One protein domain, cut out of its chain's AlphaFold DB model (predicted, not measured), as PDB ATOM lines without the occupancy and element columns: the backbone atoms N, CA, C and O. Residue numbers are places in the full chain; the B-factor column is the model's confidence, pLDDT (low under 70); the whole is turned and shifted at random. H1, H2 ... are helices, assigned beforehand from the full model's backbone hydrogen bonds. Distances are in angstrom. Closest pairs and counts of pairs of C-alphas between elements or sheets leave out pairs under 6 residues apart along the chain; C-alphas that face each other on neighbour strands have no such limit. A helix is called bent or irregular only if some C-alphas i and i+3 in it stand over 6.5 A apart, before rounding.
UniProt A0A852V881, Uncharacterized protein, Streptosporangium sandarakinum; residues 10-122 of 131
ATOM      1  N   GLU A  10     127.638 185.697 300.334       94.56
ATOM      2  CA  GLU A  10     128.816 184.990 300.846       94.56
ATOM      3  C   GLU A  10     128.506 183.500 300.959       94.56
ATOM      4  O   GLU A  10     129.280 182.653 300.501       94.56
ATOM      5  N   LEU A  11     127.320 183.182 301.482       94.94
ATOM      6  CA  LEU A  11     126.842 181.813 301.571       94.94
ATOM      7  C   LEU A  11     126.624 181.200 300.179       94.94
ATOM      8  O   LEU A  11     127.004 180.050 299.956       94.94
ATOM      9  N   LEU A  12     126.095 181.971 299.221       95.94
ATOM     10  CA  LEU A  12     125.979 181.556 297.820       95.94
ATOM     11  C   LEU A  12     127.347 181.271 297.192       95.94
ATOM     12  O   LEU A  12     127.488 180.278 296.483       95.94
ATOM     13  N   ALA A  13     128.354 182.113 297.433       96.44
ATOM     14  CA  ALA A  13     129.695 181.894 296.899       96.44
ATOM     15  C   ALA A  13     130.325 180.608 297.461       96.44
ATOM     16  O   ALA A  13     130.901 179.827 296.703       96.44
ATOM     17  N   GLY A  14     130.167 180.355 298.766       96.25
ATOM     18  CA  GLY A  14     130.616 179.112 299.401       96.25
ATOM     19  C   GLY A  14     129.889 177.879 298.861       96.25
ATOM     20  O   GLY A  14     130.525 176.873 298.543       96.25
ATOM     21  N   PHE A  15     128.572 177.982 298.678       96.75
ATOM     22  CA  PHE A  15     127.767 176.924 298.075       96.75
ATOM     23  C   PHE A  15     128.209 176.642 296.634       96.75
ATOM     24  O   PHE A  15     128.491 175.499 296.287       96.75
ATOM     25  N   ALA A  16     128.364 177.681 295.808       97.06
ATOM     26  CA  ALA A  16     128.811 177.541 294.427       97.06
ATOM     27  C   ALA A  16     130.195 176.899 294.325       97.06
ATOM     28  O   ALA A  16     130.366 175.965 293.553       97.06
ATOM     29  N   ALA A  17     131.151 177.294 295.170       97.12
ATOM     30  CA  ALA A  17     132.468 176.661 295.203       97.12
ATOM     31  C   ALA A  17     132.404 175.152 295.512       97.12
ATOM     32  O   ALA A  17     133.270 174.396 295.071       97.12
ATOM     33  N   LYS A  18     131.378 174.707 296.250       96.94
ATOM     34  CA  LYS A  18     131.139 173.291 296.543       96.94
ATOM     35  C   LYS A  18     130.470 172.552 295.383       96.94
ATOM     36  O   LYS A  18     130.804 171.401 295.131       96.94
ATOM     37  N   ILE A  19     129.548 173.212 294.682       98.19
ATOM     38  CA  ILE A  19     128.752 172.620 293.597       98.19
ATOM     39  C   ILE A  19     129.481 172.626 292.247       98.19
ATOM     40  O   ILE A  19     129.370 171.665 291.485       98.19
ATOM     41  N   ASP A  20     130.241 173.679 291.943       98.44
ATOM     42  CA  ASP A  20     130.879 173.889 290.638       98.44
ATOM     43  C   ASP A  20     131.727 172.686 290.166       98.44
ATOM     44  O   ASP A  20     131.590 172.312 288.998       98.44
ATOM     45  N   PRO A  21     132.536 172.008 291.013       98.50
ATOM     46  CA  PRO A  21     133.283 170.819 290.594       98.50
ATOM     47  C   PRO A  21     132.391 169.663 290.125       98.50
ATOM     48  O   PRO A  21     132.739 168.970 289.169       98.50
ATOM     49  N   PHE A  22     131.230 169.463 290.756       98.44
ATOM     50  CA  PHE A  22     130.280 168.426 290.349       98.44
ATOM     51  C   PHE A  22     129.635 168.772 289.009       98.44
ATOM     52  O   PHE A  22     129.573 167.925 288.123       98.44
ATOM     53  N   MET A  23     129.242 170.034 288.815       98.31
ATOM     54  CA  MET A  23     128.659 170.494 287.549       98.31
ATOM     55  C   MET A  23     129.666 170.417 286.400       98.31
ATOM     56  O   MET A  23     129.325 169.996 285.298       98.31
ATOM     57  N   GLN A  24     130.935 170.730 286.660       98.56
ATOM     58  CA  GLN A  24     132.007 170.488 285.696       98.56
ATOM     59  C   GLN A  24     132.153 168.991 285.390       98.56
ATOM     60  O   GLN A  24     132.251 168.621 284.223       98.56
ATOM     61  N   GLY A  25     132.106 168.134 286.417       98.19
ATOM     62  CA  GLY A  25     132.100 166.676 286.280       98.19
ATOM     63  C   GLY A  25     130.980 166.160 285.371       98.19
ATOM     64  O   GLY A  25     131.236 165.349 284.479       98.19
ATOM     65  N   VAL A  26     129.762 166.687 285.532       98.00
ATOM     66  CA  VAL A  26     128.601 166.378 284.680       98.00
ATOM     67  C   VAL A  26     128.867 166.714 283.212       98.00
ATOM     68  O   VAL A  26     128.529 165.926 282.328       98.00
ATOM     69  N   LEU A  27     129.485 167.865 282.932       98.00
ATOM     70  CA  LEU A  27     129.745 168.301 281.556       98.00
ATOM     71  C   LEU A  27     130.835 167.486 280.855       98.00
ATOM     72  O   LEU A  27     130.751 167.281 279.644       98.00
ATOM     73  N   VAL A  28     131.855 167.032 281.587       97.06
ATOM     74  CA  VAL A  28     133.000 166.316 280.995       97.06
ATOM     75  C   VAL A  28     132.823 164.800 280.969       97.06
ATOM     76  O   VAL A  28     133.500 164.126 280.193       97.06
ATOM     77  N   SER A  29     131.939 164.249 281.805       95.06
ATOM     78  CA  SER A  29     131.682 162.812 281.838       95.06
ATOM     79  C   SER A  29     130.880 162.345 280.616       95.06
ATOM     80  O   SER A  29     129.913 162.978 280.176       95.06
ATOM     81  N   GLY A  30     131.278 161.192 280.079       91.19
ATOM     82  CA  GLY A  30     130.526 160.447 279.068       91.19
ATOM     83  C   GLY A  30     129.698 159.293 279.639       91.19
ATOM     84  O   GLY A  30     128.944 158.683 278.888       91.19
ATOM     85  N   ASP A  31     129.846 158.992 280.930       94.56
ATOM     86  CA  ASP A  31     129.227 157.848 281.601       94.56
ATOM     87  C   ASP A  31     127.991 158.276 282.411       94.56
ATOM     88  O   ASP A  31     128.052 159.244 283.177       94.56
ATOM     89  N   VAL A  32     126.876 157.561 282.219       93.69
ATOM     90  CA  VAL A  32     125.566 157.866 282.825       93.69
ATOM     91  C   VAL A  32     125.629 157.781 284.346       93.69
ATOM     92  O   VAL A  32     125.230 158.725 285.024       93.69
ATOM     93  N   GLU A  33     126.175 156.687 284.880       94.81
ATOM     94  CA  GLU A  33     126.256 156.447 286.324       94.81
ATOM     95  C   GLU A  33     127.146 157.486 287.004       94.81
ATOM     96  O   GLU A  33     126.825 157.998 288.076       94.81
ATOM     97  N   GLN A  34     128.245 157.871 286.354       96.62
ATOM     98  CA  GLN A  34     129.113 158.922 286.861       96.62
ATOM     99  C   GLN A  34     128.423 160.297 286.859       96.62
ATOM    100  O   GLN A  34     128.563 161.046 287.827       96.62
ATOM    101  N   ILE A  35     127.666 160.636 285.806       96.50
ATOM    102  CA  ILE A  35     126.864 161.873 285.763       96.50
ATOM    103  C   ILE A  35     125.830 161.869 286.887       96.50
ATOM    104  O   ILE A  35     125.755 162.846 287.636       96.50
ATOM    105  N   ARG A  36     125.080 160.770 287.031       95.44
ATOM    106  CA  ARG A  36     124.089 160.591 288.095       95.44
ATOM    107  C   ARG A  36     124.732 160.789 289.465       95.44
ATOM    108  O   ARG A  36     124.254 161.595 290.256       95.44
ATOM    109  N   GLY A  37     125.877 160.151 289.703       97.00
ATOM    110  CA  GLY A  37     126.648 160.295 290.935       97.00
ATOM    111  C   GLY A  37     127.032 161.744 291.242       97.00
ATOM    112  O   GLY A  37     126.822 162.202 292.361       97.00
ATOM    113  N   PHE A  38     127.533 162.503 290.262       98.06
ATOM    114  CA  PHE A  38     127.861 163.918 290.478       98.06
ATOM    115  C   PHE A  38     126.642 164.763 290.846       98.06
ATOM    116  O   PHE A  38     126.746 165.644 291.700       98.06
ATOM    117  N   VAL A  39     125.493 164.508 290.221       95.38
ATOM    118  CA  VAL A  39     124.280 165.273 290.513       95.38
ATOM    119  C   VAL A  39     123.689 164.891 291.865       95.38
ATOM    120  O   VAL A  39     123.284 165.782 292.610       95.38
ATOM    121  N   LEU A  40     123.706 163.609 292.231       96.19
ATOM    122  CA  LEU A  40     123.315 163.162 293.567       96.19
ATOM    123  C   LEU A  40     124.200 163.803 294.640       96.19
ATOM    124  O   LEU A  40     123.681 164.361 295.603       96.19
ATOM    125  N   GLU A  41     125.520 163.827 294.449       97.81
ATOM    126  CA  GLU A  41     126.421 164.537 295.362       97.81
ATOM    127  C   GLU A  41     126.061 166.028 295.442       97.81
ATOM    128  O   GLU A  41     125.879 166.566 296.536       97.81
ATOM    129  N   ALA A  42     125.867 166.708 294.308       97.06
ATOM    130  CA  ALA A  42     125.440 168.108 294.293       97.06
ATOM    131  C   ALA A  42     124.110 168.326 295.046       97.06
ATOM    132  O   ALA A  42     124.001 169.259 295.843       97.06
ATOM    133  N   ALA A  43     123.125 167.446 294.864       96.38
ATOM    134  CA  ALA A  43     121.850 167.500 295.570       96.38
ATOM    135  C   ALA A  43     122.027 167.294 297.076       96.38
ATOM    136  O   ALA A  43     121.491 168.071 297.864       96.38
ATOM    137  N   TRP A  44     122.834 166.331 297.515       95.62
ATOM    138  CA  TRP A  44     123.077 166.113 298.943       95.62
ATOM    139  C   TRP A  44     123.701 167.336 299.614       95.62
ATOM    140  O   TRP A  44     123.314 167.687 300.732       95.62
ATOM    141  N   ASN A  45     124.573 168.056 298.908       96.62
ATOM    142  CA  ASN A  45     125.150 169.311 299.387       96.62
ATOM    143  C   ASN A  45     124.100 170.405 299.656       96.62
ATOM    144  O   ASN A  45     124.317 171.251 300.525       96.62
ATOM    145  N   CYS A  46     122.938 170.370 298.995       95.50
ATOM    146  CA  CYS A  46     121.817 171.263 299.304       95.50
ATOM    147  C   CYS A  46     121.234 171.031 300.706       95.50
ATOM    148  O   CYS A  46     120.610 171.930 301.262       95.50
ATOM    149  N   THR A  47     121.395 169.837 301.277       94.12
ATOM    150  CA  THR A  47     120.837 169.483 302.596       94.12
ATOM    151  C   THR A  47     121.756 169.871 303.755       94.12
ATOM    152  O   THR A  47     121.362 169.807 304.921       94.12
ATOM    153  N   GLU A  48     122.982 170.298 303.455       94.81
ATOM    154  CA  GLU A  48     123.957 170.644 304.474       94.81
ATOM    155  C   GLU A  48     123.701 172.015 305.101       94.81
ATOM    156  O   GLU A  48     123.293 172.979 304.449       94.81
ATOM    157  N   ARG A  49     124.038 172.130 306.389       91.94
ATOM    158  CA  ARG A  49     124.148 173.425 307.063       91.94
ATOM    159  C   ARG A  49     125.447 174.131 306.642       91.94
ATOM    160  O   ARG A  49     126.472 173.461 306.538       91.94
ATOM    161  N   PRO A  50     125.446 175.464 306.461       93.38
ATOM    162  CA  PRO A  50     124.325 176.379 306.696       93.38
ATOM    163  C   PRO A  50     123.378 176.537 305.492       93.38
ATOM    164  O   PRO A  50     122.347 177.191 305.621       93.38
ATOM    165  N   TYR A  51     123.702 175.957 304.335       92.69
ATOM    166  CA  TYR A  51     123.018 176.219 303.063       92.69
ATOM    167  C   TYR A  51     121.523 175.914 303.107       92.69
ATOM    168  O   TYR A  51     120.722 176.773 302.753       92.69
ATOM    169  N   PHE A  52     121.135 174.740 303.607       91.50
ATOM    170  CA  PHE A  52     119.728 174.346 303.678       91.50
ATOM    171  C   PHE A  52     118.874 175.304 304.523       91.50
ATOM    172  O   PHE A  52     117.701 175.520 304.231       91.50
ATOM    173  N   GLU A  53     119.459 175.873 305.579       90.44
ATOM    174  CA  GLU A  53     118.739 176.684 306.568       90.44
ATOM    175  C   GLU A  53     118.755 178.177 306.245       90.44
ATOM    176  O   GLU A  53     117.871 178.908 306.691       90.44
ATOM    177  N   HIS A  54     119.777 178.642 305.526       91.31
ATOM    178  CA  HIS A  54     120.068 180.070 305.406       91.31
ATOM    179  C   HIS A  54     120.233 180.557 303.967       91.31
ATOM    180  O   HIS A  54     120.218 181.764 303.741       91.31
ATOM    181  N   LEU A  55     120.353 179.660 302.984       91.62
ATOM    182  CA  LEU A  55     120.408 180.045 301.579       91.62
ATOM    183  C   LEU A  55     119.056 179.775 300.915       91.62
ATOM    184  O   LEU A  55     118.698 178.638 300.600       91.62
ATOM    185  N   TRP A  56     118.303 180.853 300.690       91.44
ATOM    186  CA  TRP A  56     117.016 180.809 299.995       91.44
ATOM    187  C   TRP A  56     117.121 180.008 298.689       91.44
ATOM    188  O   TRP A  56     118.081 180.157 297.950       91.44
ATOM    189  N   GLY A  57     116.135 179.171 298.368       90.81
ATOM    190  CA  GLY A  57     116.087 178.446 297.088       90.81
ATOM    191  C   GLY A  57     116.926 177.163 297.010       90.81
ATOM    192  O   GLY A  57     116.686 176.360 296.110       90.81
ATOM    193  N   VAL A  58     117.817 176.881 297.969       92.94
ATOM    194  CA  VAL A  58     118.610 175.631 297.986       92.94
ATOM    195  C   VAL A  58     117.738 174.380 298.106       92.94
ATOM    196  O   VAL A  58     117.967 173.393 297.410       92.94
ATOM    197  N   GLY A  59     116.674 174.422 298.912       92.62
ATOM    198  CA  GLY A  59     115.691 173.333 298.944       92.62
ATOM    199  C   GLY A  59     114.971 173.132 297.600       92.62
ATOM    200  O   GLY A  59     114.617 172.009 297.249       92.62
ATOM    201  N   GLY A  60     114.793 174.203 296.820       92.81
ATOM    202  CA  GLY A  60     114.281 174.135 295.449       92.81
ATOM    203  C   GLY A  60     115.265 173.443 294.507       92.81
ATOM    204  O   GLY A  60     114.859 172.561 293.759       92.81
ATOM    205  N   LEU A  61     116.561 173.757 294.611       94.81
ATOM    206  CA  LEU A  61     117.621 173.086 293.844       94.81
ATOM    207  C   LEU A  61     117.686 171.589 294.109       94.81
ATOM    208  O   LEU A  61     117.751 170.815 293.160       94.81
ATOM    209  N   TYR A  62     117.617 171.188 295.384       95.81
ATOM    210  CA  TYR A  62     117.533 169.776 295.753       95.81
ATOM    211  C   TYR A  62     116.398 169.085 294.991       95.81
ATOM    212  O   TYR A  62     116.619 168.085 294.317       95.81
ATOM    213  N   ARG A  63     115.187 169.656 295.037       93.38
ATOM    214  CA  ARG A  63     114.022 169.088 294.344       93.38
ATOM    215  C   ARG A  63     114.179 169.079 292.830       93.38
ATOM    216  O   ARG A  63     113.738 168.130 292.203       93.38
ATOM    217  N   VAL A  64     114.775 170.117 292.248       94.50
ATOM    218  CA  VAL A  64     115.023 170.186 290.802       94.50
ATOM    219  C   VAL A  64     115.933 169.049 290.364       94.50
ATOM    220  O   VAL A  64     115.594 168.327 289.434       94.50
ATOM    221  N   TRP A  65     117.081 168.883 291.018       95.44
ATOM    222  CA  TRP A  65     118.057 167.874 290.617       95.44
ATOM    223  C   TRP A  65     117.560 166.458 290.888       95.44
ATOM    224  O   TRP A  65     117.727 165.605 290.023       95.44
ATOM    225  N   MET A  66     116.863 166.230 292.005       94.94
ATOM    226  CA  MET A  66     116.184 164.953 292.247       94.94
ATOM    227  C   MET A  66     115.048 164.701 291.252       94.94
ATOM    228  O   MET A  66     114.882 163.581 290.806       94.94
ATOM    229  N   GLY A  67     114.312 165.730 290.828       92.69
ATOM    230  CA  GLY A  67     113.266 165.575 289.815       92.69
ATOM    231  C   GLY A  67     113.807 165.214 288.428       92.69
ATOM    232  O   GLY A  67     113.110 164.568 287.656       92.69
ATOM    233  N   ILE A  68     115.043 165.607 288.101       92.69
ATOM    234  CA  ILE A  68     115.726 165.116 286.894       92.69
ATOM    235  C   ILE A  68     116.246 163.685 287.124       92.69
ATOM    236  O   ILE A  68     116.206 162.881 286.198       92.69
ATOM    237  N   ASP A  69     116.701 163.346 288.338       93.75
ATOM    238  CA  ASP A  69     117.123 161.980 288.699       93.75
ATOM    239  C   ASP A  69     115.973 160.975 288.595       93.75
ATOM    240  O   ASP A  69     116.160 159.887 288.055       93.75
ATOM    241  N   ASP A  70     114.769 161.381 289.003       91.75
ATOM    242  CA  ASP A  70     113.548 160.571 288.947       91.75
ATOM    243  C   ASP A  70     113.217 160.083 287.516       91.75
ATOM    244  O   ASP A  70     112.559 159.050 287.357       91.75
ATOM    245  N   ILE A  71     113.726 160.753 286.466       90.94
ATOM    246  CA  ILE A  71     113.602 160.307 285.065       90.94
ATOM    247  C   ILE A  71     114.223 158.915 284.879       90.94
ATOM    248  O   ILE A  71     113.657 158.102 284.146       90.94
ATOM    249  N   PHE A  72     115.348 158.618 285.542       88.88
ATOM    250  CA  PHE A  72     115.980 157.293 285.483       88.88
ATOM    251  C   PHE A  72     115.099 156.203 286.092       88.88
ATOM    252  O   PHE A  72     115.080 155.072 285.608       88.88
ATOM    253  N   ASP A  73     114.363 156.548 287.145       86.44
ATOM    254  CA  ASP A  73     113.559 155.603 287.915       86.44
ATOM    255  C   ASP A  73     112.107 155.515 287.391       86.44
ATOM    256  O   ASP A  73     111.284 154.771 287.932       86.44
ATOM    257  N   GLY A  74     111.791 156.240 286.308       82.44
ATOM    258  CA  GLY A  74     110.485 156.238 285.644       82.44
ATOM    259  C   GLY A  74     109.386 156.946 286.440       82.44
ATOM    260  O   GLY A  74     108.208 156.602 286.306       82.44
ATOM    261  N   TRP A  75     109.755 157.906 287.294       78.25
ATOM    262  CA  TRP A  75     108.823 158.670 288.117       78.25
ATOM    263  C   TRP A  75     108.804 160.155 287.713       78.25
ATOM    264  O   TRP A  75     109.849 160.733 287.447       78.25
ATOM    265  N   PRO A  76     107.635 160.821 287.668       75.50
ATOM    266  CA  PRO A  76     106.288 160.247 287.675       75.50
ATOM    267  C   PRO A  76     105.905 159.595 286.332       75.50
ATOM    268  O   PRO A  76     104.841 158.978 286.243       75.50
ATOM    269  N   VAL A  77     106.732 159.758 285.294       82.06
ATOM    270  CA  VAL A  77     106.497 159.268 283.930       82.06
ATOM    271  C   VAL A  77     107.629 158.326 283.523       82.06
ATOM    272  O   VAL A  77     108.803 158.655 283.644       82.06
ATOM    273  N   ASP A  78     107.265 157.161 282.990       86.19
ATOM    274  CA  ASP A  78     108.217 156.227 282.392       86.19
ATOM    275  C   ASP A  78     108.574 156.686 280.969       86.19
ATOM    276  O   ASP A  78     107.749 156.633 280.050       86.19
ATOM    277  N   HIS A  79     109.811 157.153 280.795       82.19
ATOM    278  CA  HIS A  79     110.359 157.586 279.507       82.19
ATOM    279  C   HIS A  79     110.943 156.430 278.675       82.19
ATOM    280  O   HIS A  79     111.448 156.648 277.569       82.19
ATOM    281  N   GLY A  80     110.844 155.191 279.166       87.38
ATOM    282  CA  GLY A  80     111.248 153.983 278.466       87.38
ATOM    283  C   GLY A  80     112.732 153.973 278.106       87.38
ATOM    284  O   GLY A  80     113.588 154.427 278.857       87.38
ATOM    285  N   ALA A  81     113.047 153.455 276.918       88.06
ATOM    286  CA  ALA A  81     114.428 153.273 276.463       88.06
ATOM    287  C   ALA A  81     115.230 154.583 276.312       88.06
ATOM    288  O   ALA A  81     116.455 154.527 276.221       88.06
ATOM    289  N   ASP A  82     114.560 155.739 276.288       87.81
ATOM    290  CA  ASP A  82     115.197 157.046 276.116       87.81
ATOM    291  C   ASP A  82     115.442 157.786 277.445       87.81
ATOM    292  O   ASP A  82     115.990 158.892 277.424       87.81
ATOM    293  N   ALA A  83     115.066 157.198 278.592       90.06
ATOM    294  CA  ALA A  83     115.190 157.815 279.916       90.06
ATOM    295  C   ALA A  83     116.619 158.305 280.203       90.06
ATOM    296  O   ALA A  83     116.812 159.474 280.536       90.06
ATOM    297  N   ASP A  84     117.632 157.467 279.963       91.81
ATOM    298  CA  ASP A  84     119.031 157.826 280.221       91.81
ATOM    299  C   ASP A  84     119.493 159.008 279.368       91.81
ATOM    300  O   ASP A  84     120.130 159.946 279.852       91.81
ATOM    301  N   ALA A  85     119.166 158.979 278.074       91.88
ATOM    302  CA  ALA A  85     119.531 160.040 277.144       91.88
ATOM    303  C   ALA A  85     118.842 161.361 277.511       91.88
ATOM    304  O   ALA A  85     119.452 162.431 277.412       91.88
ATOM    305  N   LEU A  86     117.586 161.278 277.952       91.44
ATOM    306  CA  LEU A  86     116.807 162.411 278.417       91.44
ATOM    307  C   LEU A  86     117.396 163.010 279.702       91.44
ATOM    308  O   LEU A  86     117.732 164.196 279.713       91.44
ATOM    309  N   ALA A  87     117.585 162.196 280.740       92.62
ATOM    310  CA  ALA A  87     118.142 162.618 282.022       92.62
ATOM    311  C   ALA A  87     119.535 163.236 281.841       92.62
ATOM    312  O   ALA A  87     119.794 164.350 282.292       92.62
ATOM    313  N   MET A  88     120.418 162.583 281.074       94.44
ATOM    314  CA  MET A  88     121.744 163.121 280.761       94.44
ATOM    315  C   MET A  88     121.692 164.483 280.063       94.44
ATOM    316  O   MET A  88     122.534 165.344 280.330       94.44
ATOM    317  N   ARG A  89     120.754 164.683 279.131       94.50
ATOM    318  CA  ARG A  89     120.593 165.968 278.441       94.50
ATOM    319  C   ARG A  89     120.193 167.057 279.430       94.50
ATOM    320  O   ARG A  89     120.796 168.128 279.415       94.50
ATOM    321  N   GLU A  90     119.199 166.790 280.270       94.94
ATOM    322  CA  GLU A  90     118.697 167.766 281.238       94.94
ATOM    323  C   GLU A  90     119.730 168.067 282.327       94.94
ATOM    324  O   GLU A  90     119.929 169.235 282.652       94.94
ATOM    325  N   PHE A  91     120.485 167.072 282.805       96.19
ATOM    326  CA  PHE A  91     121.591 167.318 283.732       96.19
ATOM    327  C   PHE A  91     122.695 168.171 283.123       96.19
ATOM    328  O   PHE A  91     123.167 169.101 283.773       96.19
ATOM    329  N   ARG A  92     123.096 167.911 281.874       97.50
ATOM    330  CA  ARG A  92     124.095 168.752 281.197       97.50
ATOM    331  C   ARG A  92     123.582 170.171 280.980       97.50
ATOM    332  O   ARG A  92     124.342 171.116 281.166       97.50
ATOM    333  N   LEU A  93     122.304 170.332 280.634       96.94
ATOM    334  CA  LEU A  93     121.688 171.650 280.505       96.94
ATOM    335  C   LEU A  93     121.677 172.390 281.850       96.94
ATOM    336  O   LEU A  93     122.106 173.540 281.908       96.94
ATOM    337  N   ALA A  94     121.260 171.729 282.932       96.62
ATOM    338  CA  ALA A  94     121.263 172.296 284.279       96.62
ATOM    339  C   ALA A  94     122.678 172.671 284.734       96.62
ATOM    340  O   ALA A  94     122.894 173.778 285.219       96.62
ATOM    341  N   ALA A  95     123.659 171.793 284.512       98.19
ATOM    342  CA  ALA A  95     125.054 172.039 284.857       98.19
ATOM    343  C   ALA A  95     125.651 173.220 284.079       98.19
ATOM    344  O   ALA A  95     126.318 174.070 284.669       98.19
ATOM    345  N   GLN A  96     125.384 173.312 282.773       98.38
ATOM    346  CA  GLN A  96     125.849 174.430 281.953       98.38
ATOM    347  C   GLN A  96     125.201 175.745 282.399       98.38
ATOM    348  O   GLN A  96     125.906 176.715 282.668       98.38
ATOM    349  N   GLU A  97     123.872 175.771 282.556       97.75
ATOM    350  CA  GLU A  97     123.161 176.962 283.031       97.75
ATOM    351  C   GLU A  97     123.612 177.371 284.440       97.75
ATOM    352  O   GLU A  97     123.733 178.564 284.714       97.75
ATOM    353  N   TRP A  98     123.908 176.408 285.319       97.88
ATOM    354  CA  TRP A  98     124.467 176.675 286.640       97.88
ATOM    355  C   TRP A  98     125.828 177.358 286.541       97.88
ATOM    356  O   TRP A  98     126.064 178.344 287.235       97.88
ATOM    357  N   LEU A  99     126.737 176.853 285.709       98.19
ATOM    358  CA  LEU A  99     128.089 177.401 285.571       98.19
ATOM    359  C   LEU A  99     128.098 178.773 284.878       98.19
ATOM    360  O   LEU A  99     128.894 179.632 285.254       98.19
ATOM    361  N   ASP A 100     127.177 179.010 283.944       97.81
ATOM    362  CA  ASP A 100     127.054 180.283 283.219       97.81
ATOM    363  C   ASP A 100     126.275 181.357 283.995       97.81
ATOM    364  O   ASP A 100     126.367 182.552 283.695       97.81
ATOM    365  N   MET A 101     125.482 180.954 284.990       96.12
ATOM    366  CA  MET A 101     124.653 181.869 285.765       96.12
ATOM    367  C   MET A 101     125.511 182.931 286.485       96.12
ATOM    368  O   MET A 101     126.415 182.587 287.258       96.12
ATOM    369  N   PRO A 102     125.176 184.230 286.363       94.81
ATOM    370  CA  PRO A 102     125.792 185.268 287.181       94.81
ATOM    371  C   PRO A 102     125.644 184.958 288.678       94.81
ATOM    372  O   PRO A 102     124.535 184.706 289.149       94.81
ATOM    373  N   ARG A 103     126.742 185.020 289.441       93.31
ATOM    374  CA  ARG A 103     126.773 184.798 290.905       93.31
ATOM    375  C   ARG A 103     126.209 186.004 291.672       93.31
ATOM    376  O   ARG A 103     126.877 186.619 292.494       93.31
ATOM    377  N   THR A 104     124.979 186.375 291.343       94.25
ATOM    378  CA  THR A 104     124.206 187.453 291.963       94.25
ATOM    379  C   THR A 104     122.898 186.890 292.499       94.25
ATOM    380  O   THR A 104     122.437 185.839 292.051       94.25
ATOM    381  N   GLU A 105     122.256 187.611 293.417       92.44
ATOM    382  CA  GLU A 105     120.938 187.233 293.934       92.44
ATOM    383  C   GLU A 105     119.928 187.016 292.797       92.44
ATOM    384  O   GLU A 105     119.257 185.987 292.736       92.44
ATOM    385  N   THR A 106     119.843 187.960 291.855       93.75
ATOM    386  CA  THR A 106     118.921 187.860 290.717       93.75
ATOM    387  C   THR A 106     119.245 186.668 289.821       93.75
ATOM    388  O   THR A 106     118.320 185.983 289.386       93.75
ATOM    389  N   GLY A 107     120.530 186.404 289.559       95.31
ATOM    390  CA  GLY A 107     120.957 185.246 288.772       95.31
ATOM    391  C   GLY A 107     120.501 183.942 289.417       95.31
ATOM    392  O   GLY A 107     119.821 183.143 288.774       95.31
ATOM    393  N   PHE A 108     120.776 183.794 290.713       95.25
ATOM    394  CA  PHE A 108     120.410 182.615 291.491       95.25
ATOM    395  C   PHE A 108     118.904 182.377 291.547       95.25
ATOM    396  O   PHE A 108     118.431 181.288 291.221       95.25
ATOM    397  N   ARG A 109     118.127 183.416 291.861       93.88
ATOM    398  CA  ARG A 109     116.660 183.336 291.844       93.88
ATOM    399  C   ARG A 109     116.117 182.925 290.489       93.88
ATOM    400  O   ARG A 109     115.219 182.091 290.414       93.88
ATOM    401  N   HIS A 110     116.645 183.520 289.423       95.12
ATOM    402  CA  HIS A 110     116.185 183.229 288.075       95.12
ATOM    403  C   HIS A 110     116.470 181.777 287.686       95.12
ATOM    404  O   HIS A 110     115.579 181.121 287.149       95.12
ATOM    405  N   TYR A 111     117.659 181.261 288.008       96.06
ATOM    406  CA  TYR A 111     118.008 179.861 287.783       96.06
ATOM    407  C   TYR A 111     117.063 178.914 288.538       96.06
ATOM    408  O   TYR A 111     116.422 178.075 287.905       96.06
ATOM    409  N   VAL A 112     116.903 179.096 289.857       94.94
ATOM    410  CA  VAL A 112     116.033 178.242 290.690       94.94
ATOM    411  C   VAL A 112     114.604 178.234 290.150       94.94
ATOM    412  O   VAL A 112     114.057 177.172 289.869       94.94
ATOM    413  N   HIS A 113     114.011 179.408 289.920       94.19
ATOM    414  CA  HIS A 113     112.630 179.498 289.446       94.19
ATOM    415  C   HIS A 113     112.424 178.922 288.044       94.19
ATOM    416  O   HIS A 113     111.397 178.292 287.785       94.19
ATOM    417  N   ARG A 114     113.374 179.139 287.127       93.75
ATOM    418  CA  ARG A 114     113.315 178.579 285.770       93.75
ATOM    419  C   ARG A 114     113.248 177.056 285.825       93.75
ATOM    420  O   ARG A 114     112.404 176.478 285.142       93.75
ATOM    421  N   TRP A 115     114.098 176.438 286.639       94.94
ATOM    422  CA  TRP A 115     114.174 174.987 286.750       94.94
ATOM    423  C   TRP A 115     113.034 174.374 287.557       94.94
ATOM    424  O   TRP A 115     112.490 173.360 287.131       94.94
ATOM    425  N   GLU A 116     112.599 175.006 288.652       93.38
ATOM    426  CA  GLU A 116     111.402 174.560 289.381       93.38
ATOM    427  C   GLU A 116     110.178 174.541 288.460       93.38
ATOM    428  O   GLU A 116     109.430 173.566 288.449       93.38
ATOM    429  N   ARG A 117     110.001 175.581 287.633       91.44
ATOM    430  CA  ARG A 117     108.926 175.612 286.636       91.44
ATOM    431  C   ARG A 117     109.097 174.516 285.585       91.44
ATOM    432  O   ARG A 117     108.134 173.827 285.279       91.44
ATOM    433  N   ARG A 118     110.309 174.343 285.048       88.75
ATOM    434  CA  ARG A 118     110.596 173.347 284.005       88.75
ATOM    435  C   ARG A 118     110.260 171.922 284.458       88.75
ATOM    436  O   ARG A 118     109.584 171.221 283.708       88.75
ATOM    437  N   VAL A 119     110.693 171.548 285.667       86.88
ATOM    438  CA  VAL A 119     110.409 170.246 286.297       86.88
ATOM    439  C   VAL A 119     108.915 170.098 286.584       86.88
ATOM    440  O   VAL A 119     108.328 169.078 286.248       86.88
ATOM    441  N   ALA A 120     108.274 171.118 287.166       84.12
ATOM    442  CA  ALA A 120     106.857 171.047 287.526       84.12
ATOM    443  C   ALA A 120     105.921 170.921 286.313       84.12
ATOM    444  O   ALA A 120     104.870 170.292 286.409       84.12
ATOM    445  N   GLU A 121     106.277 171.541 285.190       81.06
ATOM    446  CA  GLU A 121     105.502 171.465 283.950       81.06
ATOM    447  C   GLU A 121     105.806 170.193 283.137       81.06
ATOM    448  O   GLU A 121     105.170 169.992 282.104       81.06
ATOM    449  N   ASP A 122     106.762 169.360 283.573       71.44
ATOM    450  CA  ASP A 122     107.230 168.166 282.850       71.44
ATOM    451  C   ASP A 122     107.582 168.487 281.383       71.44
ATOM    452  O   ASP A 122     107.325 167.731 280.448       71.44
TER     453      ASP A 122
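Overview. This is residues 10 to 122 of the 131 residues of an uncharacterized protein of Streptosporangium sandarakinum (UniProt A0A852V881). Four helical pieces, H1b, H2, H4 and H6, stand in an arc, each touching the next, and the longest helix, H5, runs along its open side and touches each of them. The short H3 packs on H1a, the other arm of the bent H1, near one end. The 113 printed residues hold six named helices, H1 to H6 in chain order, and no named strand: the class is all helix, packed part aligned, part crossed. The whole is compact, radius of gyration of the C-alphas 13.4 A, but only just elongated, spanning 42 by 28 by 23 A.

Along the chain. H1, residues 10 to 28, begins at C-alpha 10 (128.816, 184.990, 300.846). By its hydrogen bonds it was assigned as one helix, but it is bent: C-alphas 18 and 21 are 6.8 A apart, and arms H1a, residues 10 to 18, and H1b, 21 to 28, stand at a steep tilt of 45 degrees. H2 is residues 32 to 45, 20.1 A; H3, 51 to 54; H4, 58 to 69, 16.6 A; H5, 80 to 100, 31.1 A, irregular, with C-alphas 81 and 84 7.5 A apart. H6, 105 to 120, 22.4 A, ends at C-alpha 120 (106.857, 171.047, 287.526).

Arrangement. H1b and H2 form a helical hairpin, closest C-alphas Val 26 and Ile 35, 4.9 A. H2 touches H4 at a shallow tilt of 18 degrees, opposite ways, closest C-alphas Ala 43 and Tyr 62, 4.9 A. H5 touches H1b with residues 91 to 99 alone, at a steep tilt of 56 degrees, closest C-alphas Met 23 and Ala 95, 4.8 A. Every O i to N i+4 pair is within hydrogen-bond range in H1a, H1b, H2, H4 and H6, and 15 of 17 in H5; H3 is too short for one.

Size, cuts and confidence. The C-alphas farthest apart, of Glu 10 and Ala 81, are 42.5 A apart. The printed part has no cut, no link is long, and no printed residue is under 70 in pLDDT.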